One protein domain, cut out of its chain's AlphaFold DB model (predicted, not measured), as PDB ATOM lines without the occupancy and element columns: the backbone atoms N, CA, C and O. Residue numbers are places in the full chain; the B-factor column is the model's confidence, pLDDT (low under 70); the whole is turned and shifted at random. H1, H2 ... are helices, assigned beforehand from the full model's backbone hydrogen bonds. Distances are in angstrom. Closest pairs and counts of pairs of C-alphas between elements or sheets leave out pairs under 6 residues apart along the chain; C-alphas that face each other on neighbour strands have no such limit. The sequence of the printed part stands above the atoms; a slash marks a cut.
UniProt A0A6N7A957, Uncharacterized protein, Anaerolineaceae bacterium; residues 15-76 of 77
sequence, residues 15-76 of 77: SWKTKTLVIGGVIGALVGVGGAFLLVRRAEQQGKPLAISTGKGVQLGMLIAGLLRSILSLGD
ATOM      1  N   SER A  15      65.678 -11.961 -20.982       85.62
ATOM      2  CA  SER A  15      64.532 -12.002 -21.892       85.62
ATOM      3  C   SER A  15      63.221 -11.646 -21.198       85.62
ATOM      4  O   SER A  15      62.424 -10.900 -21.765       85.62
ATOM      5  N   TRP A  16      62.999 -12.091 -19.956       91.25
ATOM      6  CA  TRP A  16      61.737 -11.850 -19.252       91.25
ATOM      7  C   TRP A  16      61.535 -10.371 -18.905       91.25
ATOM      8  O   TRP A  16      60.416  -9.866 -19.022       91.25
ATOM      9  N   LYS A  17      62.608  -9.649 -18.551       90.25
ATOM     10  CA  LYS A  17      62.564  -8.204 -18.273       90.25
ATOM     11  C   LYS A  17      62.219  -7.430 -19.539       90.25
ATOM     12  O   LYS A  17      61.260  -6.658 -19.547       90.25
ATOM     13  N   THR A  18      62.950  -7.692 -20.624       93.88
ATOM     14  CA  THR A  18      62.709  -7.053 -21.924       93.88
ATOM     15  C   THR A  18      61.315  -7.383 -22.448       93.88
ATOM     16  O   THR A  18      60.584  -6.485 -22.856       93.88
ATOM     17  N   LYS A  19      60.891  -8.647 -22.367       93.69
ATOM     18  CA  LYS A  19      59.553  -9.086 -22.780       93.69
ATOM     19  C   LYS A  19      58.459  -8.379 -21.981       93.69
ATOM     20  O   LYS A  19      57.489  -7.919 -22.574       93.69
ATOM     21  N   THR A  20      58.620  -8.251 -20.665       93.38
ATOM     22  CA  THR A  20      57.645  -7.564 -19.800       93.38
ATOM     23  C   THR A  20      57.525  -6.087 -20.164       93.38
ATOM     24  O   THR A  20      56.413  -5.592 -20.340       93.38
ATOM     25  N   LEU A  21      58.656  -5.398 -20.350       94.12
ATOM     26  CA  LEU A  21      58.681  -3.991 -20.756       94.12
ATOM     27  C   LEU A  21      58.037  -3.777 -22.128       94.12
ATOM     28  O   LEU A  21      57.239  -2.858 -22.293       94.12
ATOM     29  N   VAL A  22      58.342  -4.639 -23.100       97.00
ATOM     30  CA  VAL A  22      57.778  -4.547 -24.452       97.00
ATOM     31  C   VAL A  22      56.274  -4.801 -24.431       97.00
ATOM     32  O   VAL A  22      55.518  -4.002 -24.976       97.00
ATOM     33  N   ILE A  23      55.816  -5.869 -23.771       96.25
ATOM     34  CA  ILE A  23      54.383  -6.190 -23.688       96.25
ATOM     35  C   ILE A  23      53.628  -5.071 -22.965       96.25
ATOM     36  O   ILE A  23      52.627  -4.577 -23.482       96.25
ATOM     37  N   GLY A  24      54.123  -4.634 -21.804       93.56
ATOM     38  CA  GLY A  24      53.510  -3.551 -21.038       93.56
ATOM     39  C   GLY A  24      53.475  -2.236 -21.817       93.56
ATOM     40  O   GLY A  24      52.441  -1.572 -21.856       93.56
ATOM     41  N   GLY A  25      54.570  -1.894 -22.502       96.06
ATOM     42  CA  GLY A  25      54.665  -0.704 -23.345       96.06
ATOM     43  C   GLY A  25      53.680  -0.725 -24.512       96.06
ATOM     44  O   GLY A  25      52.982   0.262 -24.738       96.06
ATOM     45  N   VAL A  26      53.557  -1.856 -25.214       98.31
ATOM     46  CA  VAL A  26      52.596  -2.018 -26.317       98.31
ATOM     47  C   VAL A  26      51.160  -1.897 -25.809       98.31
ATOM     48  O   VAL A  26      50.373  -1.155 -26.392       98.31
ATOM     49  N   ILE A  27      50.817  -2.562 -24.702       96.69
ATOM     50  CA  ILE A  27      49.475  -2.466 -24.109       96.69
ATOM     51  C   ILE A  27      49.171  -1.018 -23.702       96.69
ATOM     52  O   ILE A  27      48.120  -0.490 -24.063       96.69
ATOM     53  N   GLY A  28      50.095  -0.353 -23.005       94.06
ATOM     54  CA  GLY A  28      49.933   1.040 -22.586       94.06
ATOM     55  C   GLY A  28      49.743   1.990 -23.770       94.06
ATOM     56  O   GLY A  28      48.852   2.840 -23.742       94.06
ATOM     57  N   ALA A  29      50.517   1.806 -24.842       97.19
ATOM     58  CA  ALA A  29      50.382   2.585 -26.067       97.19
ATOM     59  C   ALA A  29      49.018   2.367 -26.741       97.19
ATOM     60  O   ALA A  29      48.362   3.341 -27.112       97.19
ATOM     61  N   LEU A  30      48.554   1.117 -26.849       98.25
ATOM     62  CA  LEU A  30      47.241   0.800 -27.420       98.25
ATOM     63  C   LEU A  30      46.102   1.428 -26.611       98.25
ATOM     64  O   LEU A  30      45.183   2.003 -27.193       98.25
ATOM     65  N   VAL A  31      46.177   1.373 -25.280       96.00
ATOM     66  CA  VAL A  31      45.195   2.018 -24.395       96.00
ATOM     67  C   VAL A  31      45.221   3.538 -24.570       96.00
ATOM     68  O   VAL A  31      44.163   4.152 -24.719       96.00
ATOM     69  N   GLY A  32      46.408   4.150 -24.609       93.12
ATOM     70  CA  GLY A  32      46.568   5.592 -24.809       93.12
ATOM     71  C   GLY A  32      45.989   6.068 -26.142       93.12
ATOM     72  O   GLY A  32      45.173   6.991 -26.171       93.12
ATOM     73  N   VAL A  33      46.347   5.395 -27.241       97.19
ATOM     74  CA  VAL A  33      45.836   5.696 -28.589       97.19
ATOM     75  C   VAL A  33      44.328   5.457 -28.672       97.19
ATOM     76  O   VAL A  33      43.606   6.301 -29.199       97.19
ATOM     77  N   GLY A  34      43.823   4.354 -28.113       97.38
ATOM     78  CA  GLY A  34      42.390   4.050 -28.089       97.38
ATOM     79  C   GLY A  34      41.573   5.090 -27.316       97.38
ATOM     80  O   GLY A  34      40.528   5.539 -27.790       97.38
ATOM     81  N   GLY A  35      42.070   5.539 -26.161       93.38
ATOM     82  CA  GLY A  35      41.447   6.612 -25.384       93.38
ATOM     83  C   GLY A  35      41.408   7.939 -26.146       93.38
ATOM     84  O   GLY A  35      40.367   8.599 -26.187       93.38
ATOM     85  N   ALA A  36      42.509   8.304 -26.810       92.94
ATOM     86  CA  ALA A  36      42.565   9.492 -27.660       92.94
ATOM     87  C   ALA A  36      41.592   9.394 -28.847       92.94
ATOM     88  O   ALA A  36      40.873  10.350 -29.138       92.94
ATOM     89  N   PHE A  37      41.499   8.226 -29.486       95.44
ATOM     90  CA  PHE A  37      40.563   7.982 -30.581       95.44
ATOM     91  C   PHE A  37      39.100   8.152 -30.144       95.44
ATOM     92  O   PHE A  37      38.324   8.828 -30.817       95.44
ATOM     93  N   LEU A  38      38.719   7.596 -28.990       93.50
ATOM     94  CA  LEU A  38      37.371   7.763 -28.435       93.50
ATOM     95  C   LEU A  38      37.054   9.228 -28.125       93.50
ATOM     96  O   LEU A  38      35.930   9.680 -28.351       93.50
ATOM     97  N   LEU A  39      38.040   9.974 -27.628       89.94
ATOM     98  CA  LEU A  39      37.899  11.394 -27.334       89.94
ATOM     99  C   LEU A  39      37.639  12.213 -28.606       89.94
ATOM    100  O   LEU A  39      36.718  13.033 -28.621       89.94
ATOM    101  N   VAL A  40      38.401  11.955 -29.672       91.44
ATOM    102  CA  VAL A  40      38.204  12.587 -30.987       91.44
ATOM    103  C   VAL A  40      36.828  12.236 -31.544       91.44
ATOM    104  O   VAL A  40      36.049  13.133 -31.859       91.44
ATOM    105  N   ARG A  41      36.467  10.948 -31.553       93.62
ATOM    106  CA  ARG A  41      35.170  10.489 -32.065       93.62
ATOM    107  C   ARG A  41      33.992  11.110 -31.315       93.62
ATOM    108  O   ARG A  41      32.968  11.431 -31.914       93.62
ATOM    109  N   ARG A  42      34.121  11.306 -30.001       90.25
ATOM    110  CA  ARG A  42      33.110  12.001 -29.195       90.25
ATOM    111  C   ARG A  42      32.988  13.476 -29.584       90.25
ATOM    112  O   ARG A  42      31.870  13.982 -29.634       90.25
ATOM    113  N   ALA A  43      34.106  14.158 -29.830       90.25
ATOM    114  CA  ALA A  43      34.107  15.556 -30.260       90.25
ATOM    115  C   ALA A  43      33.418  15.715 -31.628       90.25
ATOM    116  O   ALA A  43      32.534  16.560 -31.777       90.25
ATOM    117  N   GLU A  44      33.731  14.826 -32.575       91.31
ATOM    118  CA  GLU A  44      33.088  14.761 -33.894       91.31
ATOM    119  C   GLU A  44      31.572  14.543 -33.784       91.31
ATOM    120  O   GLU A  44      30.797  15.303 -34.358       91.31
ATOM    121  N   GLN A  45      31.127  13.562 -32.986       92.44
ATOM    122  CA  GLN A  45      29.699  13.272 -32.778       92.44
ATOM    123  C   GLN A  45      28.921  14.438 -32.161       92.44
ATOM    124  O   GLN A  45      27.727  14.585 -32.402       92.44
ATOM    125  N   GLN A  46      29.578  15.249 -31.332       91.19
ATOM    126  CA  GLN A  46      28.954  16.389 -30.663       91.19
ATOM    127  C   GLN A  46      29.031  17.677 -31.488       91.19
ATOM    128  O   GLN A  46      28.511  18.699 -31.039       91.19
ATOM    129  N   GLY A  47      29.688  17.645 -32.655       85.50
ATOM    130  CA  GLY A  47      29.900  18.814 -33.509       85.50
ATOM    131  C   GLY A  47      30.673  19.937 -32.816       85.50
ATOM    132  O   GLY A  47      30.545  21.099 -33.194       85.50
ATOM    133  N   LYS A  48      31.428  19.618 -31.757       83.38
ATOM    134  CA  LYS A  48      32.156  20.593 -30.941       83.38
ATOM    135  C   LYS A  48      33.649  20.315 -31.047       83.38
ATOM    136  O   LYS A  48      34.047  19.159 -30.906       83.38
ATOM    137  N   PRO A  49      34.487  21.349 -31.241       80.25
ATOM    138  CA  PRO A  49      35.928  21.162 -31.231       80.25
ATOM    139  C   PRO A  49      36.364  20.590 -29.882       80.25
ATOM    140  O   PRO A  49      35.769  20.887 -28.839       80.25
ATOM    141  N   LEU A  50      37.408  19.761 -29.906       81.12
ATOM    142  CA  LEU A  50      37.961  19.167 -28.699       81.12
ATOM    143  C   LEU A  50      38.530  20.268 -27.789       81.12
ATOM    144  O   LEU A  50      39.654  20.727 -27.966       81.12
ATOM    145  N   ALA A  51      37.737  20.694 -26.807       77.50
ATOM    146  CA  ALA A  51      38.111  21.718 -25.840       77.50
ATOM    147  C   ALA A  51      38.595  21.062 -24.539       77.50
ATOM    148  O   ALA A  51      37.835  20.870 -23.584       77.50
ATOM    149  N   ILE A  52      39.877  20.698 -24.499       81.56
ATOM    150  CA  ILE A  52      40.548  20.344 -23.245       81.56
ATOM    151  C   ILE A  52      40.989  21.645 -22.578       81.56
ATOM    152  O   ILE A  52      41.895  22.322 -23.052       81.56
ATOM    153  N   SER A  53      40.328  22.012 -21.479       87.50
ATOM    154  CA  SER A  53      40.797  23.118 -20.646       87.50
ATOM    155  C   SER A  53      42.047  22.709 -19.869       87.50
ATOM    156  O   SER A  53      42.233  21.533 -19.544       87.50
ATOM    157  N   THR A  54      42.872  23.685 -19.493       91.38
ATOM    158  CA  THR A  54      44.079  23.464 -18.682       91.38
ATOM    159  C   THR A  54      43.776  22.664 -17.411       91.38
ATOM    160  O   THR A  54      44.497  21.728 -17.082       91.38
ATOM    161  N   GLY A  55      42.646  22.950 -16.748       92.25
ATOM    162  CA  GLY A  55      42.201  22.207 -15.563       92.25
ATOM    163  C   GLY A  55      41.900  20.728 -15.837       92.25
ATOM    164  O   GLY A  55      42.275  19.873 -15.038       92.25
ATOM    165  N   LYS A  56      41.296  20.399 -16.989       89.94
ATOM    166  CA  LYS A  56      41.074  19.000 -17.401       89.94
ATOM    167  C   LYS A  56      42.392  18.285 -17.701       89.94
ATOM    168  O   LYS A  56      42.520  17.110 -17.375       89.94
ATOM    169  N   GLY A  57      43.366  18.991 -18.277       89.75
ATOM    170  CA  GLY A  57      44.714  18.466 -18.507       89.75
ATOM    171  C   GLY A  57      45.432  18.112 -17.204       89.75
ATOM    172  O   GLY A  57      45.942  17.002 -17.067       89.75
ATOM    173  N   VAL A  58      45.396  19.007 -16.212       96.19
ATOM    174  CA  VAL A  58      45.966  18.751 -14.876       96.19
ATOM    175  C   VAL A  58      45.259  17.582 -14.190       96.19
ATOM    176  O   VAL A  58      45.926  16.687 -13.677       96.19
ATOM    177  N   GLN A  59      43.923  17.540 -14.225       93.44
ATOM    178  CA  GLN A  59      43.156  16.428 -13.659       93.44
ATOM    179  C   GLN A  59      43.556  15.089 -14.292       93.44
ATOM    180  O   GLN A  59      43.763  14.110 -13.579       93.44
ATOM    181  N   LEU A  60      43.706  15.046 -15.618       93.06
ATOM    182  CA  LEU A  60      44.125  13.839 -16.324       93.06
ATOM    183  C   LEU A  60      45.549  13.416 -15.932       93.06
ATOM    184  O   LEU A  60      45.781  12.242 -15.657       93.06
ATOM    185  N   GLY A  61      46.481  14.369 -15.839       92.88
ATOM    186  CA  GLY A  61      47.848  14.108 -15.383       92.88
ATOM    187  C   GLY A  61      47.898  13.552 -13.959       92.88
ATOM    188  O   GLY A  61      48.606  12.580 -13.705       92.88
ATOM    189  N   MET A  62      47.085  14.097 -13.051       97.75
ATOM    190  CA  MET A  62      46.966  13.600 -11.677       97.75
ATOM    191  C   MET A  62      46.415  12.172 -11.618       97.75
ATOM    192  O   MET A  62      46.893  11.373 -10.815       97.75
ATOM    193  N   LEU A  63      45.453  11.821 -12.477       95.62
ATOM    194  CA  LEU A  63      44.941  10.449 -12.567       95.62
ATOM    195  C   LEU A  63      46.025   9.469 -13.028       95.62
ATOM    196  O   LEU A  63      46.180   8.404 -12.432       95.62
ATOM    197  N   ILE A  64      46.800   9.839 -14.052       95.06
ATOM    198  CA  ILE A  64      47.919   9.022 -14.540       95.06
ATOM    199  C   ILE A  64      48.979   8.868 -13.441       95.06
ATOM    200  O   ILE A  64      49.429   7.755 -13.177       95.06
ATOM    201  N   ALA A  65      49.337   9.957 -12.756       96.81
ATOM    202  CA  ALA A  65      50.284   9.924 -11.644       96.81
ATOM    203  C   ALA A  65      49.799   9.019 -10.498       96.81
ATOM    204  O   ALA A  65      50.580   8.232  -9.966       96.81
ATOM    205  N   GLY A  66      48.508   9.083 -10.157       96.38
ATOM    206  CA  GLY A  66      47.886   8.208  -9.164       96.38
ATOM    207  C   GLY A  66      47.970   6.731  -9.548       96.38
ATOM    208  O   GLY A  66      48.394   5.916  -8.736       96.38
ATOM    209  N   LEU A  67      47.656   6.392 -10.802       94.88
ATOM    210  CA  LEU A  67      47.771   5.023 -11.314       94.88
ATOM    211  C   LEU A  67      49.209   4.500 -11.224       94.88
ATOM    212  O   LEU A  67      49.435   3.402 -10.716       94.88
ATOM    213  N   LEU A  68      50.184   5.286 -11.690       94.38
ATOM    214  CA  LEU A  68      51.597   4.912 -11.608       94.38
ATOM    215  C   LEU A  68      52.022   4.702 -10.152       94.38
ATOM    216  O   LEU A  68      52.671   3.707  -9.842       94.38
ATOM    217  N   ARG A  69      51.597   5.589  -9.242       94.69
ATOM    218  CA  ARG A  69      51.870   5.444  -7.809       94.69
ATOM    219  C   ARG A  69      51.292   4.147  -7.245       94.69
ATOM    220  O   ARG A  69      51.992   3.492  -6.477       94.69
ATOM    221  N   SER A  70      50.066   3.781  -7.627       94.62
ATOM    222  CA  SER A  70      49.427   2.527  -7.213       94.62
ATOM    223  C   SER A  70      50.200   1.304  -7.705       94.62
ATOM    224  O   SER A  70      50.453   0.392  -6.924       94.62
ATOM    225  N   ILE A  71      50.641   1.299  -8.966       91.50
ATOM    226  CA  ILE A  71      51.449   0.202  -9.523       91.50
ATOM    227  C   ILE A  71      52.773   0.065  -8.765       91.50
ATOM    228  O   ILE A  71      53.168  -1.045  -8.425       91.50
ATOM    229  N   LEU A  72      53.438   1.181  -8.455       91.94
ATOM    230  CA  LEU A  72      54.681   1.156  -7.684       91.94
ATOM    231  C   LEU A  72      54.456   0.637  -6.255       91.94
ATOM    232  O   LEU A  72      55.259  -0.151  -5.778       91.94
ATOM    233  N   SER A  73      53.340   1.000  -5.603       93.94
ATOM    234  CA  SER A  73      53.020   0.488  -4.259       93.94
ATOM    235  C   SER A  73      52.688  -1.002  -4.212       93.94
ATOM    236  O   SER A  73      52.762  -1.597  -3.145       93.94
ATOM    237  N   LEU A  74      52.322  -1.621  -5.340       89.69
ATOM    238  CA  LEU A  74      52.091  -3.069  -5.396       89.69
ATOM    239  C   LEU A  74      53.383  -3.873  -5.185       89.69
ATOM    240  O   LEU A  74      53.301  -5.036  -4.811       89.69
ATOM    241  N   GLY A  75      54.553  -3.273  -5.432       75.50
ATOM    242  CA  GLY A  75      55.855  -3.901  -5.195       75.50
ATOM    243  C   GLY A  75      56.403  -3.717  -3.777       75.50
ATOM    244  O   GLY A  75      57.429  -4.310  -3.462       75.50
ATOM    245  N   ASP A  76      55.743  -2.912  -2.938       79.56
ATOM    246  CA  ASP A  76      56.162  -2.623  -1.556       79.56
ATOM    247  C   ASP A  76      55.602  -3.652  -0.535       79.56
ATOM    248  O   ASP A  76      55.701  -3.427   0.674       79.56
TER     249      ASP A  76
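AT A GLANCE: This is residues 15 to 76 of the 77 residues of an uncharacterized protein of Anaerolineaceae bacterium (UniProt A0A6N7A957). One long helix, H1, and a shorter helix, H2, make an open U: after H1 the chain folds back through residues 46 to 53, and H2 runs back beside H1 with an empty gap between them. The printed part has 62 residues with two named helices, H1 then H2, and no named strand; the class is all helix. It is only just loose, close to extended, with a radius of gyration of the C-alphas of 15.5 A, and spans 47 by 23 by 13 A.

HOW THE PARTS SIT: H1, residues 15 to 45, and H2, residues 54 to 73, are apart, with no C-alpha of the one within 8 A of the other. Residues 15 to 38 of H1 stand free, and so do residues 52 to 76, of which 54 to 73 belong to H2. In H1 and H2 every O i to N i+4 pair is within hydrogen-bond range.

IN THESE COORDINATES: H1 is 44.4 A long, from C-alpha 15 at (64.532, -12.002, -21.892) to C-alpha 45 at (29.699, 13.272, -32.778). H2 is 28.6 A long and ends with C-alpha 73 at (53.020, 0.488, -4.259).

THE WHOLE: The C-alphas of Ser 15 and Gly 47, the two farthest apart, are 47.8 A apart. The link from H1 to H2 is short, with 8 residues. The printed part has no cut, and no printed residue is under 70 in pLDDT.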